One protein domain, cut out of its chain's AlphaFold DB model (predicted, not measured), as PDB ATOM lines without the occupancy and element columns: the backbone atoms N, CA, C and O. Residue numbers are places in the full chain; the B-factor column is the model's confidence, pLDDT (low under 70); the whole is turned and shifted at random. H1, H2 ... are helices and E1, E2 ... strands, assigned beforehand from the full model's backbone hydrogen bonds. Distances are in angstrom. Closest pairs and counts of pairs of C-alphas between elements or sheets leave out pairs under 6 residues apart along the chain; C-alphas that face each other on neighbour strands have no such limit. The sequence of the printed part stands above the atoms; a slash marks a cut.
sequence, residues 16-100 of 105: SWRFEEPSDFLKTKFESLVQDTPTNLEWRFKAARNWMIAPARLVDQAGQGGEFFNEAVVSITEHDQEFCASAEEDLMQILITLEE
ATOM      1  N   SER A  16      15.039  32.708  95.353       90.88
ATOM      2  CA  SER A  16      15.158  33.960  94.606       90.88
ATOM      3  C   SER A  16      16.594  34.451  94.638       90.88
ATOM      4  O   SER A  16      17.207  34.526  95.700       90.88
ATOM      5  N   TRP A  17      17.121  34.833  93.482       90.88
ATOM      6  CA  TRP A  17      18.489  35.318  93.341       90.88
ATOM      7  C   TRP A  17      18.591  36.356  92.225       90.88
ATOM      8  O   TRP A  17      17.657  36.591  91.453       90.88
ATOM      9  N   ARG A  18      19.746  37.012  92.145       86.81
ATOM     10  CA  ARG A  18      20.044  37.993  91.108       86.81
ATOM     11  C   ARG A  18      21.165  37.464  90.227       86.81
ATOM     12  O   ARG A  18      22.221  37.110  90.740       86.81
ATOM     13  N   PHE A  19      20.937  37.438  88.917       76.25
ATOM     14  CA  PHE A  19      21.995  37.218  87.934       76.25
ATOM     15  C   PHE A  19      22.614  38.559  87.540       76.25
ATOM     16  O   PHE A  19      21.891  39.522  87.279       76.25
ATOM     17  N   GLU A  20      23.944  38.616  87.511       76.06
ATOM     18  CA  GLU A  20      24.682  39.787  87.023       76.06
ATOM     19  C   GLU A  20      24.523  39.934  85.502       76.06
ATOM     20  O   GLU A  20      24.241  41.026  85.016       76.06
ATOM     21  N   GLU A  21      24.556  38.810  84.778       78.12
ATOM     22  CA  GLU A  21      24.355  38.737  83.327       78.12
ATOM     23  C   GLU A  21      23.264  37.707  82.975       78.12
ATOM     24  O   GLU A  21      23.539  36.511  82.846       78.12
ATOM     25  N   PRO A  22      21.989  38.123  82.855       79.06
ATOM     26  CA  PRO A  22      20.912  37.214  82.476       79.06
ATOM     27  C   PRO A  22      21.027  36.831  80.993       79.06
ATOM     28  O   PRO A  22      20.982  37.700  80.125       79.06
ATOM     29  N   SER A  23      21.098  35.533  80.689       84.00
ATOM     30  CA  SER A  23      21.055  35.024  79.310       84.00
ATOM     31  C   SER A  23      19.759  34.263  79.036       84.00
ATOM     32  O   SER A  23      19.240  33.567  79.911       84.00
ATOM     33  N   ASP A  24      19.229  34.378  77.818       86.88
ATOM     34  CA  ASP A  24      17.995  33.676  77.435       86.88
ATOM     35  C   ASP A  24      18.182  32.155  77.423       86.88
ATOM     36  O   ASP A  24      17.283  31.426  77.826       86.88
ATOM     37  N   PHE A  25      19.386  31.678  77.086       87.81
ATOM     38  CA  PHE A  25      19.742  30.265  77.203       87.81
ATOM     39  C   PHE A  25      19.577  29.747  78.638       87.81
ATOM     40  O   PHE A  25      18.966  28.701  78.852       87.81
ATOM     41  N   LEU A  26      20.088  30.488  79.629       86.81
ATOM     42  CA  LEU A  26      19.931  30.101  81.028       86.81
ATOM     43  C   LEU A  26      18.460  30.149  81.443       86.81
ATOM     44  O   LEU A  26      18.010  29.209  82.089       86.81
ATOM     45  N   LYS A  27      17.690  31.165  81.025       89.56
ATOM     46  CA  LYS A  27      16.245  31.230  81.312       89.56
ATOM     47  C   LYS A  27      15.517  29.979  80.821       89.56
ATOM     48  O   LYS A  27      14.852  29.337  81.623       89.56
ATOM     49  N   THR A  28      15.694  29.602  79.551       89.94
ATOM     50  CA  THR A  28      15.073  28.392  78.988       89.94
ATOM     51  C   THR A  28      15.528  27.136  79.728       89.94
ATOM     52  O   THR A  28      14.713  26.257  79.995       89.94
ATOM     53  N   LYS A  29      16.811  27.052  80.108       89.19
ATOM     54  CA  LYS A  29      17.332  25.911  80.871       89.19
ATOM     55  C   LYS A  29      16.663  25.787  82.244       89.19
ATOM     56  O   LYS A  29      16.238  24.694  82.601       89.19
ATOM     57  N   PHE A  30      16.566  26.880  83.004       90.88
ATOM     58  CA  PHE A  30      15.903  26.874  84.314       90.88
ATOM     59  C   PHE A  30      14.405  26.592  84.189       90.88
ATOM     60  O   PHE A  30      13.871  25.832  84.990       90.88
ATOM     61  N   GLU A  31      13.737  27.162  83.186       92.06
ATOM     62  CA  GLU A  31      12.314  26.924  82.940       92.06
ATOM     63  C   GLU A  31      12.021  25.453  82.622       92.06
ATOM     64  O   GLU A  31      11.175  24.861  83.286       92.06
ATOM     65  N   SER A  32      12.764  24.846  81.687       91.06
ATOM     66  CA  SER A  32      12.617  23.420  81.350       91.06
ATOM     67  C   SER A  32      12.882  22.545  82.563       91.06
ATOM     68  O   SER A  32      12.082  21.678  82.881       91.06
ATOM     69  N   LEU A  33      13.969  22.803  83.293       92.25
ATOM     70  CA  LEU A  33      14.335  21.968  84.428       92.25
ATOM     71  C   LEU A  33      13.273  22.003  85.527       92.25
ATOM     72  O   LEU A  33      12.900  20.953  86.031       92.25
ATOM     73  N   VAL A  34      12.741  23.183  85.857       92.25
ATOM     74  CA  VAL A  34      11.656  23.305  86.846       92.25
ATOM     75  C   VAL A  34      10.387  22.578  86.388       92.25
ATOM     76  O   VAL A  34       9.693  22.014  87.227       92.25
ATOM     77  N   GLN A  35      10.084  22.572  85.085       90.25
ATOM     78  CA  GLN A  35       8.937  21.843  84.531       90.25
ATOM     79  C   GLN A  35       9.153  20.322  84.492       90.25
ATOM     80  O   GLN A  35       8.197  19.568  84.662       90.25
ATOM     81  N   ASP A  36      10.392  19.881  84.278       90.94
ATOM     82  CA  ASP A  36      10.755  18.470  84.144       90.94
ATOM     83  C   ASP A  36      11.020  17.792  85.502       90.94
ATOM     84  O   ASP A  36      10.957  16.562  85.598       90.94
ATOM     85  N   THR A  37      11.316  18.555  86.566       90.81
ATOM     86  CA  THR A  37      11.505  17.994  87.910       90.81
ATOM     87  C   THR A  37      10.177  17.445  88.451       90.81
ATOM     88  O   THR A  37       9.222  18.207  88.639       90.81
ATOM     89  N   PRO A  38      10.099  16.141  88.787       91.06
ATOM     90  CA  PRO A  38       8.908  15.572  89.401       91.06
ATOM     91  C   PRO A  38       8.723  16.158  90.804       91.06
ATOM     92  O   PRO A  38       9.543  15.948  91.696       91.06
ATOM     93  N   THR A  39       7.635  16.898  90.983       94.75
ATOM     94  CA  THR A  39       7.298  17.633  92.207       94.75
ATOM     95  C   THR A  39       5.857  17.339  92.626       94.75
ATOM     96  O   THR A  39       5.036  16.897  91.820       94.75
ATOM     97  N   ASN A  40       5.552  17.529  93.908       95.06
ATOM     98  CA  ASN A  40       4.213  17.346  94.467       95.06
ATOM     99  C   ASN A  40       3.294  18.537  94.158       95.06
ATOM    100  O   ASN A  40       2.076  18.381  94.064       95.06
ATOM    101  N   LEU A  41       3.875  19.728  94.030       96.19
ATOM    102  CA  LEU A  41       3.200  20.973  93.694       96.19
ATOM    103  C   LEU A  41       3.581  21.417  92.280       96.19
ATOM    104  O   LEU A  41       4.618  21.040  91.755       96.19
ATOM    105  N   GLU A  42       2.771  22.273  91.661       96.06
ATOM    106  CA  GLU A  42       3.184  22.955  90.430       96.06
ATOM    107  C   GLU A  42       4.194  24.062  90.773       96.06
ATOM    108  O   GLU A  42       3.938  24.886  91.658       96.06
ATOM    109  N   TRP A  43       5.311  24.119  90.046       96.38
ATOM    110  CA  TRP A  43       6.366  25.121  90.213       96.38
ATOM    111  C   TRP A  43       6.553  25.968  88.961       96.38
ATOM    112  O   TRP A  43       6.334  25.519  87.839       96.38
ATOM    113  N   ARG A  44       6.975  27.222  89.154       94.25
ATOM    114  CA  ARG A  44       7.238  28.159  88.059       94.25
ATOM    115  C   ARG A  44       8.563  28.872  88.253       94.25
ATOM    116  O   ARG A  44       8.918  29.282  89.360       94.25
ATOM    117  N   PHE A  45       9.248  29.075  87.136       93.06
ATOM    118  CA  PHE A  45      10.382  29.977  87.040       93.06
ATOM    119  C   PHE A  45       9.915  31.354  86.547       93.06
ATOM    120  O   PHE A  45       9.191  31.462  85.559       93.06
ATOM    121  N   LYS A  46      10.338  32.424  87.224       88.50
ATOM    122  CA  LYS A  46      10.073  33.814  86.831       88.50
ATOM    123  C   LYS A  46      11.394  34.558  86.690       88.50
ATOM    124  O   LYS A  46      12.078  34.818  87.678       88.50
ATOM    125  N   ALA A  47      11.719  34.961  85.466       85.62
ATOM    126  CA  ALA A  47      12.834  35.860  85.185       85.62
ATOM    127  C   ALA A  47      12.338  37.314  85.142       85.62
ATOM    128  O   ALA A  47      11.848  37.783  84.117       85.62
ATOM    129  N   ALA A  48      12.462  38.032  86.259       80.50
ATOM    130  CA  ALA A  48      12.204  39.472  86.334       80.50
ATOM    131  C   ALA A  48      13.480  40.206  86.786       80.50
ATOM    132  O   ALA A  48      14.586  39.836  86.392       80.50
ATOM    133  N   ARG A  49      13.350  41.239  87.634       77.81
ATOM    134  CA  ARG A  49      14.501  41.897  88.278       77.81
ATOM    135  C   ARG A  49      15.327  40.913  89.113       77.81
ATOM    136  O   ARG A  49      16.551  40.977  89.096       77.81
ATOM    137  N   ASN A  50      14.637  40.030  89.830       85.25
ATOM    138  CA  ASN A  50      15.209  38.849  90.456       85.25
ATOM    139  C   ASN A  50      14.676  37.630  89.708       85.25
ATOM    140  O   ASN A  50      13.536  37.637  89.231       85.25
ATOM    141  N   TRP A  51      15.516  36.614  89.586       90.00
ATOM    142  CA  TRP A  51      15.098  35.305  89.121       90.00
ATOM    143  C   TRP A  51      14.545  34.548  90.310       90.00
ATOM    144  O   TRP A  51      15.097  34.633  91.407       90.00
ATOM    145  N   MET A  52      13.433  33.860  90.100       92.44
ATOM    146  CA  MET A  52      12.727  33.173  91.163       92.44
ATOM    147  C   MET A  52      12.222  31.823  90.680       92.44
ATOM    148  O   MET A  52      11.703  31.718  89.573       92.44
ATOM    149  N   ILE A  53      12.342  30.822  91.544       94.62
ATOM    150  CA  ILE A  53      11.645  29.544  91.445       94.62
ATOM    151  C   ILE A  53      10.707  29.474  92.644       94.62
ATOM    152  O   ILE A  53      11.154  29.568  93.788       94.62
ATOM    153  N   ALA A  54       9.412  29.362  92.380       95.31
ATOM    154  CA  ALA A  54       8.389  29.370  93.415       95.31
ATOM    155  C   ALA A  54       7.209  28.465  93.036       95.31
ATOM    156  O   ALA A  54       6.960  28.260  91.842       95.31
ATOM    157  N   PRO A  55       6.439  27.977  94.023       96.62
ATOM    158  CA  PRO A  55       5.190  27.285  93.749       96.62
ATOM    159  C   PRO A  55       4.221  28.180  92.965       96.62
ATOM    160  O   PRO A  55       4.040  29.356  93.293       96.62
ATOM    161  N   ALA A  56       3.544  27.619  91.967       95.06
ATOM    162  CA  ALA A  56       2.580  28.306  91.111       95.06
ATOM    163  C   ALA A  56       1.524  29.075  91.914       95.06
ATOM    164  O   ALA A  56       1.293  30.256  91.668       95.06
ATOM    165  N   ARG A  57       0.964  28.441  92.954       95.44
ATOM    166  CA  ARG A  57      -0.024  29.061  93.849       95.44
ATOM    167  C   ARG A  57       0.514  30.305  94.556       95.44
ATOM    168  O   ARG A  57      -0.230  31.269  94.709       95.44
ATOM    169  N   LEU A  58       1.780  30.298  94.981       94.56
ATOM    170  CA  LEU A  58       2.402  31.473  95.598       94.56
ATOM    171  C   LEU A  58       2.505  32.613  94.578       94.56
ATOM    172  O   LEU A  58       2.175  33.752  94.895       94.56
ATOM    173  N   VAL A  59       2.905  32.302  93.342       92.88
ATOM    174  CA  VAL A  59       2.981  33.284  92.250       92.88
ATOM    175  C   VAL A  59       1.602  33.857  91.916       92.88
ATOM    176  O   VAL A  59       1.470  35.068  91.760       92.88
ATOM    177  N   ASP A  60       0.575  33.011  91.847       93.31
ATOM    178  CA  ASP A  60      -0.792  33.428  91.529       93.31
ATOM    179  C   ASP A  60      -1.381  34.331  92.621       93.31
ATOM    180  O   ASP A  60      -1.994  35.355  92.318       93.31
ATOM    181  N   GLN A  61      -1.143  34.003  93.896       93.94
ATOM    182  CA  GLN A  61      -1.585  34.828  95.024       93.94
ATOM    183  C   GLN A  61      -0.812  36.146  95.148       93.94
ATOM    184  O   GLN A  61      -1.375  37.141  95.598       93.94
ATOM    185  N   ALA A  62       0.451  36.179  94.723       90.25
ATOM    186  CA  ALA A  62       1.268  37.388  94.748       90.25
ATOM    187  C   ALA A  62       0.838  38.442  93.708       90.25
ATOM    188  O   ALA A  62       1.262  39.596  93.805       90.25
ATOM    189  N   GLY A  63       0.017  38.067  92.722       86.88
ATOM    190  CA  GLY A  63      -0.384  38.929  91.611       86.88
ATOM    191  C   GLY A  63       0.644  38.977  90.472       86.88
ATOM    192  O   GLY A  63       1.787  38.531  90.597       86.88
ATOM    193  N   GLN A  64       0.243  39.531  89.319       79.94
ATOM    194  CA  GLN A  64       1.069  39.530  88.098       79.94
ATOM    195  C   GLN A  64       2.423  40.242  88.300       79.94
ATOM    196  O   GLN A  64       3.460  39.766  87.814       79.94
ATOM    197  N   GLY A  65       2.446  41.337  89.068       78.00
ATOM    198  CA  GLY A  65       3.657  42.087  89.403       78.00
ATOM    199  C   GLY A  65       4.371  41.604  90.667       78.00
ATOM    200  O   GLY A  65       5.518  41.988  90.890       78.00
ATOM    201  N   GLY A  66       3.759  40.712  91.451       83.50
ATOM    202  CA  GLY A  66       4.269  40.294  92.759       83.50
ATOM    203  C   GLY A  66       4.009  41.321  93.863       83.50
ATOM    204  O   GLY A  66       4.719  41.330  94.867       83.50
ATOM    205  N   GLU A  67       3.031  42.208  93.671       88.62
ATOM    206  CA  GLU A  67       2.690  43.286  94.599       88.62
ATOM    207  C   GLU A  67       2.288  42.770  95.984       88.62
ATOM    208  O   GLU A  67       2.533  43.451  96.974       88.62
ATOM    209  N   PHE A  68       1.718  41.562  96.044       92.31
ATOM    210  CA  PHE A  68       1.219  40.928  97.267       92.31
ATOM    211  C   PHE A  68       2.073  39.733  97.702       92.31
ATOM    212  O   PHE A  68       1.588  38.807  98.352       92.31
ATOM    213  N   PHE A  69       3.341  39.684  97.277       90.56
ATOM    214  CA  PHE A  69       4.181  38.507  97.493       90.56
ATOM    215  C   PHE A  69       4.379  38.190  98.979       90.56
ATOM    216  O   PHE A  69       4.278  37.033  99.380       90.56
ATOM    217  N   ASN A  70       4.616  39.205  99.813       91.25
ATOM    218  CA  ASN A  70       4.831  38.996 101.245       91.25
ATOM    219  C   ASN A  70       3.546  38.527 101.939       91.25
ATOM    220  O   ASN A  70       3.585  37.613 102.760       91.25
ATOM    221  N   GLU A  71       2.407  39.114 101.583       94.25
ATOM    222  CA  GLU A  71       1.090  38.740 102.085       94.25
ATOM    223  C   GLU A  71       0.738  37.302 101.695       94.25
ATOM    224  O   GLU A  71       0.246  36.545 102.530       94.25
ATOM    225  N   ALA A  72       1.051  36.892 100.462       94.12
ATOM    226  CA  ALA A  72       0.862  35.522  99.999       94.12
ATOM    227  C   ALA A  72       1.755  34.529 100.764       94.12
ATOM    228  O   ALA A  72       1.273  33.485 101.206       94.12
ATOM    229  N   VAL A  73       3.033  34.865 100.996       93.12
ATOM    230  CA  VAL A  73       3.949  34.045 101.812       93.12
ATOM    231  C   VAL A  73       3.396  33.845 103.221       93.12
ATOM    232  O   VAL A  73       3.351  32.710 103.699       93.12
ATOM    233  N   VAL A  74       2.964  34.926 103.879       92.50
ATOM    234  CA  VAL A  74       2.394  34.870 105.233       92.50
ATOM    235  C   VAL A  74       1.102  34.059 105.232       92.50
ATOM    236  O   VAL A  74       0.985  33.113 106.005       92.50
ATOM    237  N   SER A  75       0.176  34.351 104.317       93.94
ATOM    238  CA  SER A  75      -1.114  33.664 104.235       93.94
ATOM    239  C   SER A  75      -0.965  32.158 104.029       93.94
ATOM    240  O   SER A  75      -1.678  31.389 104.667       93.94
ATOM    241  N   ILE A  76      -0.072  31.718 103.139       93.75
ATOM    242  CA  ILE A  76       0.168  30.287 102.907       93.75
ATOM    243  C   ILE A  76       0.824  29.667 104.141       93.75
ATOM    244  O   ILE A  76       0.376  28.629 104.618       93.75
ATOM    245  N   THR A  77       1.844  30.328 104.688       91.94
ATOM    246  CA  THR A  77       2.563  29.851 105.874       91.94
ATOM    247  C   THR A  77       1.623  29.656 107.064       91.94
ATOM    248  O   THR A  77       1.700  28.640 107.745       91.94
ATOM    249  N   GLU A  78       0.709  30.583 107.327       90.56
ATOM    250  CA  GLU A  78      -0.163  30.508 108.504       90.56
ATOM    251  C   GLU A  78      -1.327  29.526 108.340       90.56
ATOM    252  O   GLU A  78      -1.803  28.966 109.331       90.56
ATOM    253  N   HIS A  79      -1.788  29.299 107.109       92.00
ATOM    254  CA  HIS A  79      -3.027  28.562 106.862       92.00
ATOM    255  C   HIS A  79      -2.844  27.207 106.174       92.00
ATOM    256  O   HIS A  79      -3.805  26.442 106.127       92.00
ATOM    257  N   ASP A  80      -1.651  26.884 105.664       94.50
ATOM    258  CA  ASP A  80      -1.439  25.682 104.853       94.50
ATOM    259  C   ASP A  80      -0.060  25.035 105.080       94.50
ATOM    260  O   ASP A  80       0.873  25.131 104.283       94.50
ATOM    261  N   GLN A  81       0.075  24.353 106.218       92.75
ATOM    262  CA  GLN A  81       1.326  23.699 106.610       92.75
ATOM    263  C   GLN A  81       1.669  22.464 105.769       92.75
ATOM    264  O   GLN A  81       2.850  22.134 105.639       92.75
ATOM    265  N   GLU A  82       0.670  21.792 105.193       94.25
ATOM    266  CA  GLU A  82       0.897  20.687 104.257       94.25
ATOM    267  C   GLU A  82       1.535  21.214 102.974       94.25
ATOM    268  O   GLU A  82       2.564  20.693 102.547       94.25
ATOM    269  N   PHE A  83       1.020  22.326 102.437       94.75
ATOM    270  CA  PHE A  83       1.642  23.005 101.307       94.75
ATOM    271  C   PHE A  83       3.083  23.427 101.608       94.75
ATOM    272  O   PHE A  83       3.965  23.214 100.781       94.75
ATOM    273  N   CYS A  84       3.357  23.989 102.791       93.81
ATOM    274  CA  CYS A  84       4.725  24.344 103.178       93.81
ATOM    275  C   CYS A  84       5.654  23.123 103.253       93.81
ATOM    276  O   CYS A  84       6.809  23.218 102.847       93.81
ATOM    277  N   ALA A  85       5.167  21.985 103.756       92.81
ATOM    278  CA  ALA A  85       5.954  20.758 103.818       92.81
ATOM    279  C   ALA A  85       6.272  20.207 102.420       92.81
ATOM    280  O   ALA A  85       7.433  19.908 102.144       92.81
ATOM    281  N   SER A  86       5.276  20.139 101.531       95.62
ATOM    282  CA  SER A  86       5.483  19.717 100.141       95.62
ATOM    283  C   SER A  86       6.391  20.681  99.380       95.62
ATOM    284  O   SER A  86       7.257  20.240  98.631       95.62
ATOM    285  N   ALA A  87       6.259  21.991  99.613       95.69
ATOM    286  CA  ALA A  87       7.113  22.986  98.977       95.69
ATOM    287  C   ALA A  87       8.590  22.850  99.393       95.69
ATOM    288  O   ALA A  87       9.479  23.053  98.571       95.69
ATOM    289  N   GLU A  88       8.864  22.499 100.651       94.00
ATOM    290  CA  GLU A  88      10.227  22.235 101.132       94.00
ATOM    291  C   GLU A  88      10.833  21.010 100.431       94.00
ATOM    292  O   GLU A  88      11.960  21.071  99.935       94.00
ATOM    293  N   GLU A  89      10.080  19.912 100.357       94.50
ATOM    294  CA  GLU A  89      10.520  18.670  99.709       94.50
ATOM    295  C   GLU A  89      10.778  18.870  98.212       94.50
ATOM    296  O   GLU A  89      11.833  18.479  97.705       94.50
ATOM    297  N   ASP A  90       9.858  19.541  97.523       96.00
ATOM    298  CA  ASP A  90       9.978  19.840  96.101       96.00
ATOM    299  C   ASP A  90      11.166  20.760  95.804       96.00
ATOM    300  O   ASP A  90      11.920  20.505  94.865       96.00
ATOM    301  N   LEU A  91      11.381  21.806  96.615       94.50
ATOM    302  CA  LEU A  91      12.510  22.714  96.412       94.50
ATOM    303  C   LEU A  91      13.838  21.959  96.502       94.50
ATOM    304  O   LEU A  91      14.727  22.191  95.687       94.50
ATOM    305  N   MET A  92      13.965  21.027  97.447       93.50
ATOM    306  CA  MET A  92      15.159  20.190  97.555       93.50
ATOM    307  C   MET A  92      15.370  19.326  96.304       93.50
ATOM    308  O   MET A  92      16.498  19.236  95.825       93.50
ATOM    309  N   GLN A  93      14.312  18.741  95.732       93.75
ATOM    310  CA  GLN A  93      14.414  17.970  94.483       93.75
ATOM    311  C   GLN A  93      14.813  18.843  93.289       93.75
ATOM    312  O   GLN A  93      15.655  18.443  92.482       93.75
ATOM    313  N   ILE A  94      14.256  20.052  93.196       93.00
ATOM    314  CA  ILE A  94      14.616  21.018  92.154       93.00
ATOM    315  C   ILE A  94      16.095  21.395  92.277       93.00
ATOM    316  O   ILE A  94      16.810  21.386  91.277       93.00
ATOM    317  N   LEU A  95      16.580  21.682  93.489       91.38
ATOM    318  CA  LEU A  95      17.986  22.021  93.723       91.38
ATOM    319  C   LEU A  95      18.929  20.865  93.361       91.38
ATOM    320  O   LEU A  95      19.919  21.100  92.672       91.38
ATOM    321  N   ILE A  96      18.597  19.626  93.736       92.00
ATOM    322  CA  ILE A  96      19.368  18.434  93.338       92.00
ATOM    323  C   ILE A  96      19.402  18.308  91.811       92.00
ATOM    324  O   ILE A  96      20.470  18.163  91.220       92.00
ATOM    325  N   THR A  97      18.247  18.443  91.153       90.56
ATOM    326  CA  THR A  97      18.158  18.364  89.687       90.56
ATOM    327  C   THR A  97      18.987  19.468  89.019       90.56
ATOM    328  O   THR A  97      19.628  19.228  87.996       90.56
ATOM    329  N   LEU A  98      19.019  20.675  89.593       86.62
ATOM    330  CA  LEU A  98      19.839  21.792  89.114       86.62
ATOM    331  C   LEU A  98      21.340  21.516  89.231       86.62
ATOM    332  O   LEU A  98      22.084  21.838  88.303       86.62
ATOM    333  N   GLU A  99      21.785  20.924  90.339       86.94
ATOM    334  CA  GLU A  99      23.183  20.534  90.535       86.94
ATOM    335  C   GLU A  99      23.596  19.431  89.549       86.94
ATOM    336  O   GLU A  99      24.612  19.557  88.859       86.94
ATOM    337  N   GLU A 100      22.776  18.389  89.402       84.69
ATOM    338  CA  GLU A 100      23.046  17.259  88.505       84.69
ATOM    339  C   GLU A 100      22.959  17.657  87.021       84.69
ATOM    340  O   GLU A 100      23.825  17.302  86.217       84.69
TER     341      GLU A 100
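AT A GLANCE: This is residues 16 to 100 of the 105 residues of an uncharacterized protein of Streptomyces avermitilis (UniProt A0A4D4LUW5). A two-stranded hairpin, E1 and E2, lies in the middle of a U of helices: H1 on one side, H2 and H3 on the other, and the long H4 along the base. The first printed residues, 16 to 17, make a short antiparallel pairing with residues 51 to 52 of E2, and H1 follows from residue 24. The printed part has 85 residues, mostly helix, in the order H1, E1, E2, H2, H3, H4, with E1 and E2 antiparallel. It is compact, with a radius of gyration of the C-alphas of 13.0 A and spans of 37 by 27 by 16 A.

HOW THE PARTS SIT: H1, residues 24 to 36, comes closest to E1, residues 43 to 47, at the C-alphas of Glu 31 and Phe 45, 5.5 A apart. E1 forms an antiparallel hairpin with E2, residues 51 to 55, at 161 degrees; N 46 and O 52 are within hydrogen-bond range at 2.8 A. H2, residues 56 to 62, touches H3, residues 69 to 79, closest at the C-alphas of Ala 62 and Phe 69, 4.2 A, at a steep tilt of 64 degrees, opposite ways. H3 and H4, residues 81 to 100, only just touch, only at the corner, with 3 pairs of C-alphas within 8 A, closest Thr 77 and Cys 84 at 6.5 A. Residues 94 to 98 of H4 touch residues 33 to 34 of H1, closest at the C-alphas of Val 34 and Ile 94, 6.5 A, at a steep tilt of 54 degrees, opposite ways. H2 is apart from H1 and H4. In H1, H2, H3 and H4 every O i to N i+4 pair is within hydrogen-bond range.

IN THESE COORDINATES: H1 begins at C-alpha 24, (17.995, 33.676, 77.435), and is 18.1 A long. E1 is 13.5 A, E2 13.6 A, H2 9.9 A and H3 15.4 A. H4, 29.0 A, ends at C-alpha 100, (23.046, 17.259, 88.505).

THE WHOLE: The C-alphas farthest apart, Glu 21 and His 79, are 37.5 A apart. The printed part has no cut and no long link, and no printed residue is under 70 in pLDDT.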